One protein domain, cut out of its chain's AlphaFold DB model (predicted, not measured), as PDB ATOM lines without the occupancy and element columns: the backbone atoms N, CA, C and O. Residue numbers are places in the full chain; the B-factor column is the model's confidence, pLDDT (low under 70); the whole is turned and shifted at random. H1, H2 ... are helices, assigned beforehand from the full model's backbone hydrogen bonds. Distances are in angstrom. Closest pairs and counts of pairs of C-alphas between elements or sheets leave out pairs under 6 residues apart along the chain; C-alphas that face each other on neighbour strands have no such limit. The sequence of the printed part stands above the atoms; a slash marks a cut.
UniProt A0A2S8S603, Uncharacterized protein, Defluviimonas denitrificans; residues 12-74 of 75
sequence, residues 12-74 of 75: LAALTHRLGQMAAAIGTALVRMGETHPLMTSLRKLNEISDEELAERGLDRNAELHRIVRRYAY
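AT A GLANCE: This is residues 12 to 74 of the 75 residues of an uncharacterized protein of Defluviimonas denitrificans (UniProt A0A2S8S603). What is the shape? One long helix, H1, sticks out as a straight arm from a small helical head, in which H2 and H4 lie side by side, running opposite ways, and the short H3 sits at the far end from H1. The arm makes much of the length. What are the figures? The printed part has 63 residues with four named helices, in the order H1, H2, H3, H4, and no named strand; the class is all helix. It is extended, with a radius of gyration of the C-alphas of 19.0 A and spans of 63 by 24 by 13 A.

IN THESE COORDINATES: Where is the longest helix? H1 is residues 12 to 35, from C-alpha 12 at (89.417, 240.644, 306.607) to C-alpha 35 at (113.344, 265.132, 304.017), 34.3 A. Where are the others? H2 is residues 38 to 48, 15.4 A long, and H3 is residues 51 to 56, 8.6 A. H4 is residues 61 to 73, 18.1 A, ending with C-alpha 73 at (117.869, 269.552, 318.587).

HOW THE PARTS SIT: What does H1 meet? It is close to H2 but not clearly touching, the closest C-alphas being those of Gly 34 and Met 40, 7.5 A apart, at a steep tilt of 57 degrees. H1 is apart from H3 and H4. Which helices touch? H2 and H4 touch, at a shallow tilt of 9 degrees, opposite ways; their closest C-alphas, of Leu 39 and Tyr 72, are 6.5 A apart. Where is H3? It is close to H4 but not clearly touching, with the closest C-alphas, of Leu 54 and Arg 61, 6.9 A apart, and about perpendicular to it at 82 degrees. How are the backbones? In H1, H2, H3 and H4 every O i to N i+4 pair is within hydrogen-bond range.

THE WHOLE: How large is it? The two C-alphas farthest apart, of Leu 12 and Glu 56, are 63.5 A apart. Residues 12 to 36, of which 12 to 35 belong to H1, stand free; the body without them spans 29 by 16 by 11 A. Are there cuts or long links? The printed part has no cut, and the links H1 to H2, H2 to H3 and H3 to H4 are tight. Where is confidence low? The mean pLDDT of the printed part is 86.3, and residue 74 is under 70.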
ATOM      1  N   LEU A  12      88.198 240.467 305.818       72.56
ATOM      2  CA  LEU A  12      89.417 240.644 306.607       72.56
ATOM      3  C   LEU A  12      90.643 241.000 305.752       72.56
ATOM      4  O   LEU A  12      91.419 241.865 306.141       72.56
ATOM      5  N   ALA A  13      90.800 240.400 304.569       74.44
ATOM      6  CA  ALA A  13      91.898 240.708 303.650       74.44
ATOM      7  C   ALA A  13      91.763 242.113 303.038       74.44
ATOM      8  O   ALA A  13      92.761 242.780 302.774       74.44
ATOM      9  N   ALA A  14      90.532 242.587 302.827       75.88
ATOM     10  CA  ALA A  14      90.281 243.962 302.398       75.88
ATOM     11  C   ALA A  14      90.574 244.972 303.523       75.88
ATOM     12  O   ALA A  14      91.151 246.031 303.266       75.88
ATOM     13  N   LEU A  15      90.221 244.633 304.767       77.06
ATOM     14  CA  LEU A  15      90.500 245.457 305.943       77.06
ATOM     15  C   LEU A  15      92.006 245.587 306.207       77.06
ATOM     16  O   LEU A  15      92.502 246.704 306.343       77.06
ATOM     17  N   THR A  16      92.750 244.478 306.218       82.06
ATOM     18  CA  THR A  16      94.209 244.503 306.425       82.06
ATOM     19  C   THR A  16      94.931 245.241 305.304       82.06
ATOM     20  O   THR A  16      95.873 245.983 305.571       82.06
ATOM     21  N   HIS A  17      94.459 245.116 304.062       80.44
ATOM     22  CA  HIS A  17      95.009 245.869 302.939       80.44
ATOM     23  C   HIS A  17      94.819 247.382 303.107       80.44
ATOM     24  O   HIS A  17      95.765 248.140 302.900       80.44
ATOM     25  N   ARG A  18      93.633 247.833 303.538       82.25
ATOM     26  CA  ARG A  18      93.373 249.257 303.814       82.25
ATOM     27  C   ARG A  18      94.216 249.783 304.973       82.25
ATOM     28  O   ARG A  18      94.801 250.854 304.852       82.25
ATOM     29  N   LEU A  19      94.335 249.021 306.060       85.06
ATOM     30  CA  LEU A  19      95.198 249.383 307.189       85.06
ATOM     31  C   LEU A  19      96.672 249.476 306.766       85.06
ATOM     32  O   LEU A  19      97.352 250.434 307.127       85.06
ATOM     33  N   GLY A  20      97.144 248.539 305.938       86.69
ATOM     34  CA  GLY A  20      98.493 248.572 305.372       86.69
ATOM     35  C   GLY A  20      98.741 249.801 304.496       86.69
ATOM     36  O   GLY A  20      99.783 250.440 304.619       86.69
ATOM     37  N   GLN A  21      97.773 250.188 303.660       88.62
ATOM     38  CA  GLN A  21      97.863 251.407 302.849       88.62
ATOM     39  C   GLN A  21      97.912 252.678 303.709       88.62
ATOM     40  O   GLN A  21      98.704 253.573 303.426       88.62
ATOM     41  N   MET A  22      97.110 252.754 304.776       84.56
ATOM     42  CA  MET A  22      97.136 253.896 305.697       84.56
ATOM     43  C   MET A  22      98.469 253.992 306.443       84.56
ATOM     44  O   MET A  22      99.053 255.071 306.507       84.56
ATOM     45  N   ALA A  23      98.985 252.870 306.947       86.75
ATOM     46  CA  ALA A  23     100.292 252.828 307.598       86.75
ATOM     47  C   ALA A  23     101.420 253.255 306.643       86.75
ATOM     48  O   ALA A  23     102.267 254.066 307.015       86.75
ATOM     49  N   ALA A  24     101.395 252.782 305.394       88.06
ATOM     50  CA  ALA A  24     102.360 253.186 304.372       88.06
ATOM     51  C   ALA A  24     102.261 254.684 304.036       88.06
ATOM     52  O   ALA A  24     103.286 255.350 303.881       88.06
ATOM     53  N   ALA A  25     101.047 255.237 303.962       87.56
ATOM     54  CA  ALA A  25     100.833 256.662 303.717       87.56
ATOM     55  C   ALA A  25     101.367 257.529 304.868       87.56
ATOM     56  O   ALA A  25     102.056 258.516 304.614       87.56
ATOM     57  N   ILE A  26     101.119 257.131 306.121       88.81
ATOM     58  CA  ILE A  26     101.657 257.809 307.310       88.81
ATOM     59  C   ILE A  26     103.185 257.738 307.316       88.81
ATOM     60  O   ILE A  26     103.843 258.762 307.475       88.81
ATOM     61  N   GLY A  27     103.759 256.556 307.075       85.12
ATOM     62  CA  GLY A  27     105.210 256.386 306.983       85.12
ATOM     63  C   GLY A  27     105.822 257.274 305.897       85.12
ATOM     64  O   GLY A  27     106.790 257.984 306.149       85.12
ATOM     65  N   THR A  28     105.205 257.317 304.715       87.94
ATOM     66  CA  THR A  28     105.649 258.185 303.612       87.94
ATOM     67  C   THR A  28     105.561 259.666 303.983       87.94
ATOM     68  O   THR A  28     106.451 260.439 303.638       87.94
ATOM     69  N   ALA A  29     104.512 260.079 304.698       83.38
ATOM     70  CA  ALA A  29     104.365 261.453 305.169       83.38
ATOM     71  C   ALA A  29     105.455 261.827 306.186       83.38
ATOM     72  O   ALA A  29     106.060 262.889 306.054       83.38
ATOM     73  N   LEU A  30     105.762 260.941 307.139       79.88
ATOM     74  CA  LEU A  30     106.844 261.140 308.110       79.88
ATOM     75  C   LEU A  30     108.213 261.241 307.427       79.88
ATOM     76  O   LEU A  30     108.995 262.130 307.760       79.88
ATOM     77  N   VAL A  31     108.482 260.388 306.434       84.50
ATOM     78  CA  VAL A  31     109.711 260.462 305.627       84.50
ATOM     79  C   VAL A  31     109.797 261.803 304.905       84.50
ATOM     80  O   VAL A  31     110.799 262.498 305.039       84.50
ATOM     81  N   ARG A  32     108.726 262.228 304.223       82.31
ATOM     82  CA  ARG A  32     108.695 263.527 303.532       82.31
ATOM     83  C   ARG A  32     108.894 264.700 304.485       82.31
ATOM     84  O   ARG A  32     109.600 265.641 304.133       82.31
ATOM     85  N   MET A  33     108.307 264.651 305.682       76.81
ATOM     86  CA  MET A  33     108.524 265.665 306.722       76.81
ATOM     87  C   MET A  33     109.988 265.708 307.168       76.81
ATOM     88  O   MET A  33     110.538 266.793 307.331       76.81
ATOM     89  N   GLY A  34     110.640 264.552 307.314       78.06
ATOM     90  CA  GLY A  34     112.074 264.475 307.605       78.06
ATOM     91  C   GLY A  34     112.946 265.013 306.465       78.06
ATOM     92  O   GLY A  34     113.876 265.778 306.709       78.06
ATOM     93  N   GLU A  35     112.623 264.675 305.215       79.62
ATOM     94  CA  GLU A  35     113.344 265.132 304.017       79.62
ATOM     95  C   GLU A  35     113.229 266.646 303.794       79.62
ATOM     96  O   GLU A  35     114.192 267.285 303.365       79.62
ATOM     97  N   THR A  36     112.069 267.230 304.109       79.88
ATOM     98  CA  THR A  36     111.834 268.684 304.044       79.88
ATOM     99  C   THR A  36     112.239 269.423 305.318       79.88
ATOM    100  O   THR A  36     112.121 270.647 305.376       79.88
ATOM    101  N   HIS A  37     112.760 268.721 306.329       84.38
ATOM    102  CA  HIS A  37     113.167 269.360 307.571       84.38
ATOM    103  C   HIS A  37     114.336 270.337 307.319       84.38
ATOM    104  O   HIS A  37     115.333 269.951 306.697       84.38
ATOM    105  N   PRO A  38     114.297 271.574 307.857       85.62
ATOM    106  CA  PRO A  38     115.362 272.571 307.677       85.62
ATOM    107  C   PRO A  38     116.765 272.083 308.079       85.62
ATOM    108  O   PRO A  38     117.775 272.544 307.535       85.62
ATOM    109  N   LEU A  39     116.831 271.112 309.000       88.38
ATOM    110  CA  LEU A  39     118.057 270.387 309.355       88.38
ATOM    111  C   LEU A  39     118.703 269.729 308.128       88.38
ATOM    112  O   LEU A  39     119.878 269.968 307.869       88.38
ATOM    113  N   MET A  40     117.945 268.948 307.353       88.75
ATOM    114  CA  MET A  40     118.463 268.230 306.184       88.75
ATOM    115  C   MET A  40     118.921 269.191 305.089       88.75
ATOM    116  O   MET A  40     119.956 268.970 304.463       88.75
ATOM    117  N   THR A  41     118.210 270.304 304.892       89.62
ATOM    118  CA  THR A  41     118.659 271.374 303.989       89.62
ATOM    119  C   THR A  41     119.979 271.992 304.456       89.62
ATOM    120  O   THR A  41     120.858 272.246 303.639       89.62
ATOM    121  N   SER A  42     120.138 272.221 305.763       89.06
ATOM    122  CA  SER A  42     121.357 272.811 306.333       89.06
ATOM    123  C   SER A  42     122.556 271.864 306.214       89.06
ATOM    124  O   SER A  42     123.639 272.295 305.832       89.06
ATOM    125  N   LEU A  43     122.349 270.570 306.478       89.69
ATOM    126  CA  LEU A  43     123.380 269.541 306.312       89.69
ATOM    127  C   LEU A  43     123.783 269.369 304.845       89.69
ATOM    128  O   LEU A  43     124.970 269.269 304.552       89.69
ATOM    129  N   ARG A  44     122.821 269.400 303.914       90.06
ATOM    130  CA  ARG A  44     123.102 269.353 302.471       90.06
ATOM    131  C   ARG A  44     123.984 270.520 302.036       90.06
ATOM    132  O   ARG A  44     125.003 270.289 301.402       90.06
ATOM    133  N   LYS A  45     123.642 271.741 302.459       90.31
ATOM    134  CA  LYS A  45     124.451 272.942 302.192       90.31
ATOM    135  C   LYS A  45     125.864 272.833 302.762       90.31
ATOM    136  O   LYS A  45     126.806 273.233 302.098       90.31
ATOM    137  N   LEU A  46     126.026 272.286 303.971       90.12
ATOM    138  CA  LEU A  46     127.358 272.046 304.538       90.12
ATOM    139  C   LEU A  46     128.154 271.033 303.698       90.12
ATOM    140  O   LEU A  46     129.353 271.202 303.517       90.12
ATOM    141  N   ASN A  47     127.487 270.008 303.167       90.06
ATOM    142  CA  ASN A  47     128.121 268.977 302.350       90.06
ATOM    143  C   ASN A  47     128.483 269.446 300.928       90.06
ATOM    144  O   ASN A  47     129.337 268.838 300.295       90.06
ATOM    145  N   GLU A  48     127.837 270.500 300.427       93.38
ATOM    146  CA  GLU A  48     128.154 271.136 299.138       93.38
ATOM    147  C   GLU A  48     129.441 271.977 299.193       93.38
ATOM    148  O   GLU A  48     130.085 272.169 298.167       93.38
ATOM    149  N   ILE A  49     129.827 272.458 300.377       92.44
ATOM    150  CA  ILE A  49     131.082 273.189 300.590       92.44
ATOM    151  C   ILE A  49     132.211 272.158 300.716       92.44
ATOM    152  O   ILE A  49     132.015 271.128 301.367       92.44
ATOM    153  N   SER A  50     133.387 272.401 300.129       89.62
ATOM    154  CA  SER A  50     134.552 271.514 300.295       89.62
ATOM    155  C   SER A  50     135.264 271.736 301.634       89.62
ATOM    156  O   SER A  50     135.025 272.725 302.331       89.62
ATOM    157  N   ASP A  51     136.119 270.800 302.042       88.62
ATOM    158  CA  ASP A  51     136.927 270.967 303.257       88.62
ATOM    159  C   ASP A  51     137.961 272.080 303.103       88.62
ATOM    160  O   ASP A  51     138.169 272.847 304.042       88.62
ATOM    161  N   GLU A  52     138.535 272.237 301.910       87.94
ATOM    162  CA  GLU A  52     139.445 273.339 301.598       87.94
ATOM    163  C   GLU A  52     138.748 274.695 301.740       87.94
ATOM    164  O   GLU A  52     139.279 275.596 302.383       87.94
ATOM    165  N   GLU A  53     137.522 274.829 301.227       89.06
ATOM    166  CA  GLU A  53     136.764 276.079 301.316       89.06
ATOM    167  C   GLU A  53     136.309 276.376 302.756       89.06
ATOM    168  O   GLU A  53     136.247 277.536 303.175       89.06
ATOM    169  N   LEU A  54     136.021 275.346 303.560       90.25
ATOM    170  CA  LEU A  54     135.797 275.529 304.996       90.25
ATOM    171  C   LEU A  54     137.073 275.996 305.705       90.25
ATOM    172  O   LEU A  54     137.009 276.931 306.506       90.25
ATOM    173  N   ALA A  55     138.223 275.403 305.381       90.75
ATOM    174  CA  ALA A  55     139.510 275.766 305.964       90.75
ATOM    175  C   ALA A  55     139.934 277.197 305.591       90.75
ATOM    176  O   ALA A  55     140.397 277.936 306.460       90.75
ATOM    177  N   GLU A  56     139.700 277.632 304.348       93.81
ATOM    178  CA  GLU A  56     139.901 279.023 303.906       93.81
ATOM    179  C   GLU A  56     139.048 280.017 304.706       93.81
ATOM    180  O   GLU A  56     139.472 281.139 304.985       93.81
ATOM    181  N   ARG A  57     137.854 279.592 305.132       89.56
ATOM    182  CA  ARG A  57     136.959 280.369 306.003       89.56
ATOM    183  C   ARG A  57     137.310 280.247 307.491       89.56
ATOM    184  O   ARG A  57     136.624 280.847 308.318       89.56
ATOM    185  N   GLY A  58     138.345 279.481 307.845       91.50
ATOM    186  CA  GLY A  58     138.733 279.197 309.229       91.50
ATOM    187  C   GLY A  58     137.704 278.360 309.995       91.50
ATOM    188  O   GLY A  58     137.636 278.438 311.223       91.50
ATOM    189  N   LEU A  59     136.865 277.606 309.283       91.00
ATOM    190  CA  LEU A  59     135.798 276.787 309.845       91.00
ATOM    191  C   LEU A  59     136.203 275.313 309.862       91.00
ATOM    192  O   LEU A  59     136.751 274.792 308.896       91.00
ATOM    193  N   ASP A  60     135.866 274.628 310.951       92.94
ATOM    194  CA  ASP A  60     135.960 273.172 311.048       92.94
ATOM    195  C   ASP A  60     134.609 272.529 310.692       92.94
ATOM    196  O   ASP A  60     133.554 272.949 311.186       92.94
ATOM    197  N   ARG A  61     134.634 271.481 309.856       91.75
ATOM    198  CA  ARG A  61     133.417 270.782 309.409       91.75
ATOM    199  C   ARG A  61     132.660 270.170 310.575       91.75
ATOM    200  O   ARG A  61     131.430 270.242 310.614       91.75
ATOM    201  N   ASN A  62     133.377 269.576 311.525       91.38
ATOM    202  CA  ASN A  62     132.750 268.906 312.656       91.38
ATOM    203  C   ASN A  62     132.095 269.922 313.606       91.38
ATOM    204  O   ASN A  62     130.958 269.726 314.040       91.38
ATOM    205  N   ALA A  63     132.759 271.052 313.855       91.62
ATOM    206  CA  ALA A  63     132.184 272.167 314.601       91.62
ATOM    207  C   ALA A  63     130.908 272.721 313.941       91.62
ATOM    208  O   ALA A  63     129.905 272.945 314.627       91.62
ATOM    209  N   GLU A  64     130.904 272.899 312.616       91.12
ATOM    210  CA  GLU A  64     129.738 273.423 311.893       91.12
ATOM    211  C   GLU A  64     128.579 272.416 311.862       91.12
ATOM    212  O   GLU A  64     127.422 272.792 312.076       91.12
ATOM    213  N   LEU A  65     128.876 271.125 311.707       91.50
ATOM    214  CA  LEU A  65     127.888 270.052 311.821       91.50
ATOM    215  C   LEU A  65     127.246 270.048 313.211       91.50
ATOM    216  O   LEU A  65     126.016 270.040 313.326       91.50
ATOM    217  N   HIS A  66     128.055 270.129 314.270       91.00
ATOM    218  CA  HIS A  66     127.559 270.181 315.644       91.00
ATOM    219  C   HIS A  66     126.697 271.429 315.879       91.00
ATOM    220  O   HIS A  66     125.648 271.349 316.523       91.00
ATOM    221  N   ARG A  67     127.086 272.582 315.315       89.88
ATOM    222  CA  ARG A  67     126.310 273.830 315.385       89.88
ATOM    223  C   ARG A  67     124.944 273.690 314.720       89.88
ATOM    224  O   ARG A  67     123.943 274.132 315.287       89.88
ATOM    225  N   ILE A  68     124.899 273.082 313.534       89.75
ATOM    226  CA  ILE A  68     123.663 272.826 312.787       89.75
ATOM    227  C   ILE A  68     122.760 271.885 313.583       89.75
ATOM    228  O   ILE A  68     121.618 272.241 313.861       89.75
ATOM    229  N   VAL A  69     123.265 270.728 314.013       89.75
ATOM    230  CA  VAL A  69     122.473 269.743 314.765       89.75
ATOM    231  C   VAL A  69     121.950 270.346 316.068       89.75
ATOM    232  O   VAL A  69     120.756 270.256 316.346       89.75
ATOM    233  N   ARG A  70     122.799 271.046 316.832       89.81
ATOM    234  CA  ARG A  70     122.401 271.693 318.091       89.81
ATOM    235  C   ARG A  70     121.295 272.727 317.894       89.81
ATOM    236  O   ARG A  70     120.394 272.798 318.718       89.81
ATOM    237  N   ARG A  71     121.327 273.506 316.811       88.12
ATOM    238  CA  ARG A  71     120.285 274.505 316.512       88.12
ATOM    239  C   ARG A  71     118.893 273.883 316.380       88.12
ATOM    240  O   ARG A  71     117.922 274.528 316.750       88.12
ATOM    241  N   TYR A  72     118.805 272.663 315.854       83.06
ATOM    242  CA  TYR A  72     117.528 271.988 315.602       83.06
ATOM    243  C   TYR A  72     117.164 270.930 316.655       83.06
ATOM    244  O   TYR A  72     116.023 270.492 316.687       83.06
ATOM    245  N   ALA A  73     118.103 270.526 317.516       79.19
ATOM    246  CA  ALA A  73     117.869 269.552 318.587       79.19
ATOM    247  C   ALA A  73     117.203 270.144 319.848       79.19
ATOM    248  O   ALA A  73     116.772 269.386 320.709       79.19
ATOM    249  N   TYR A  74     117.133 271.474 319.970       61.75
ATOM    250  CA  TYR A  74     116.500 272.192 321.090       61.75
ATOM    251  C   TYR A  74     115.197 272.901 320.667       61.75
ATOM    252  O   TYR A  74     114.945 274.030 321.088       61.75
TER     253      TYR A  74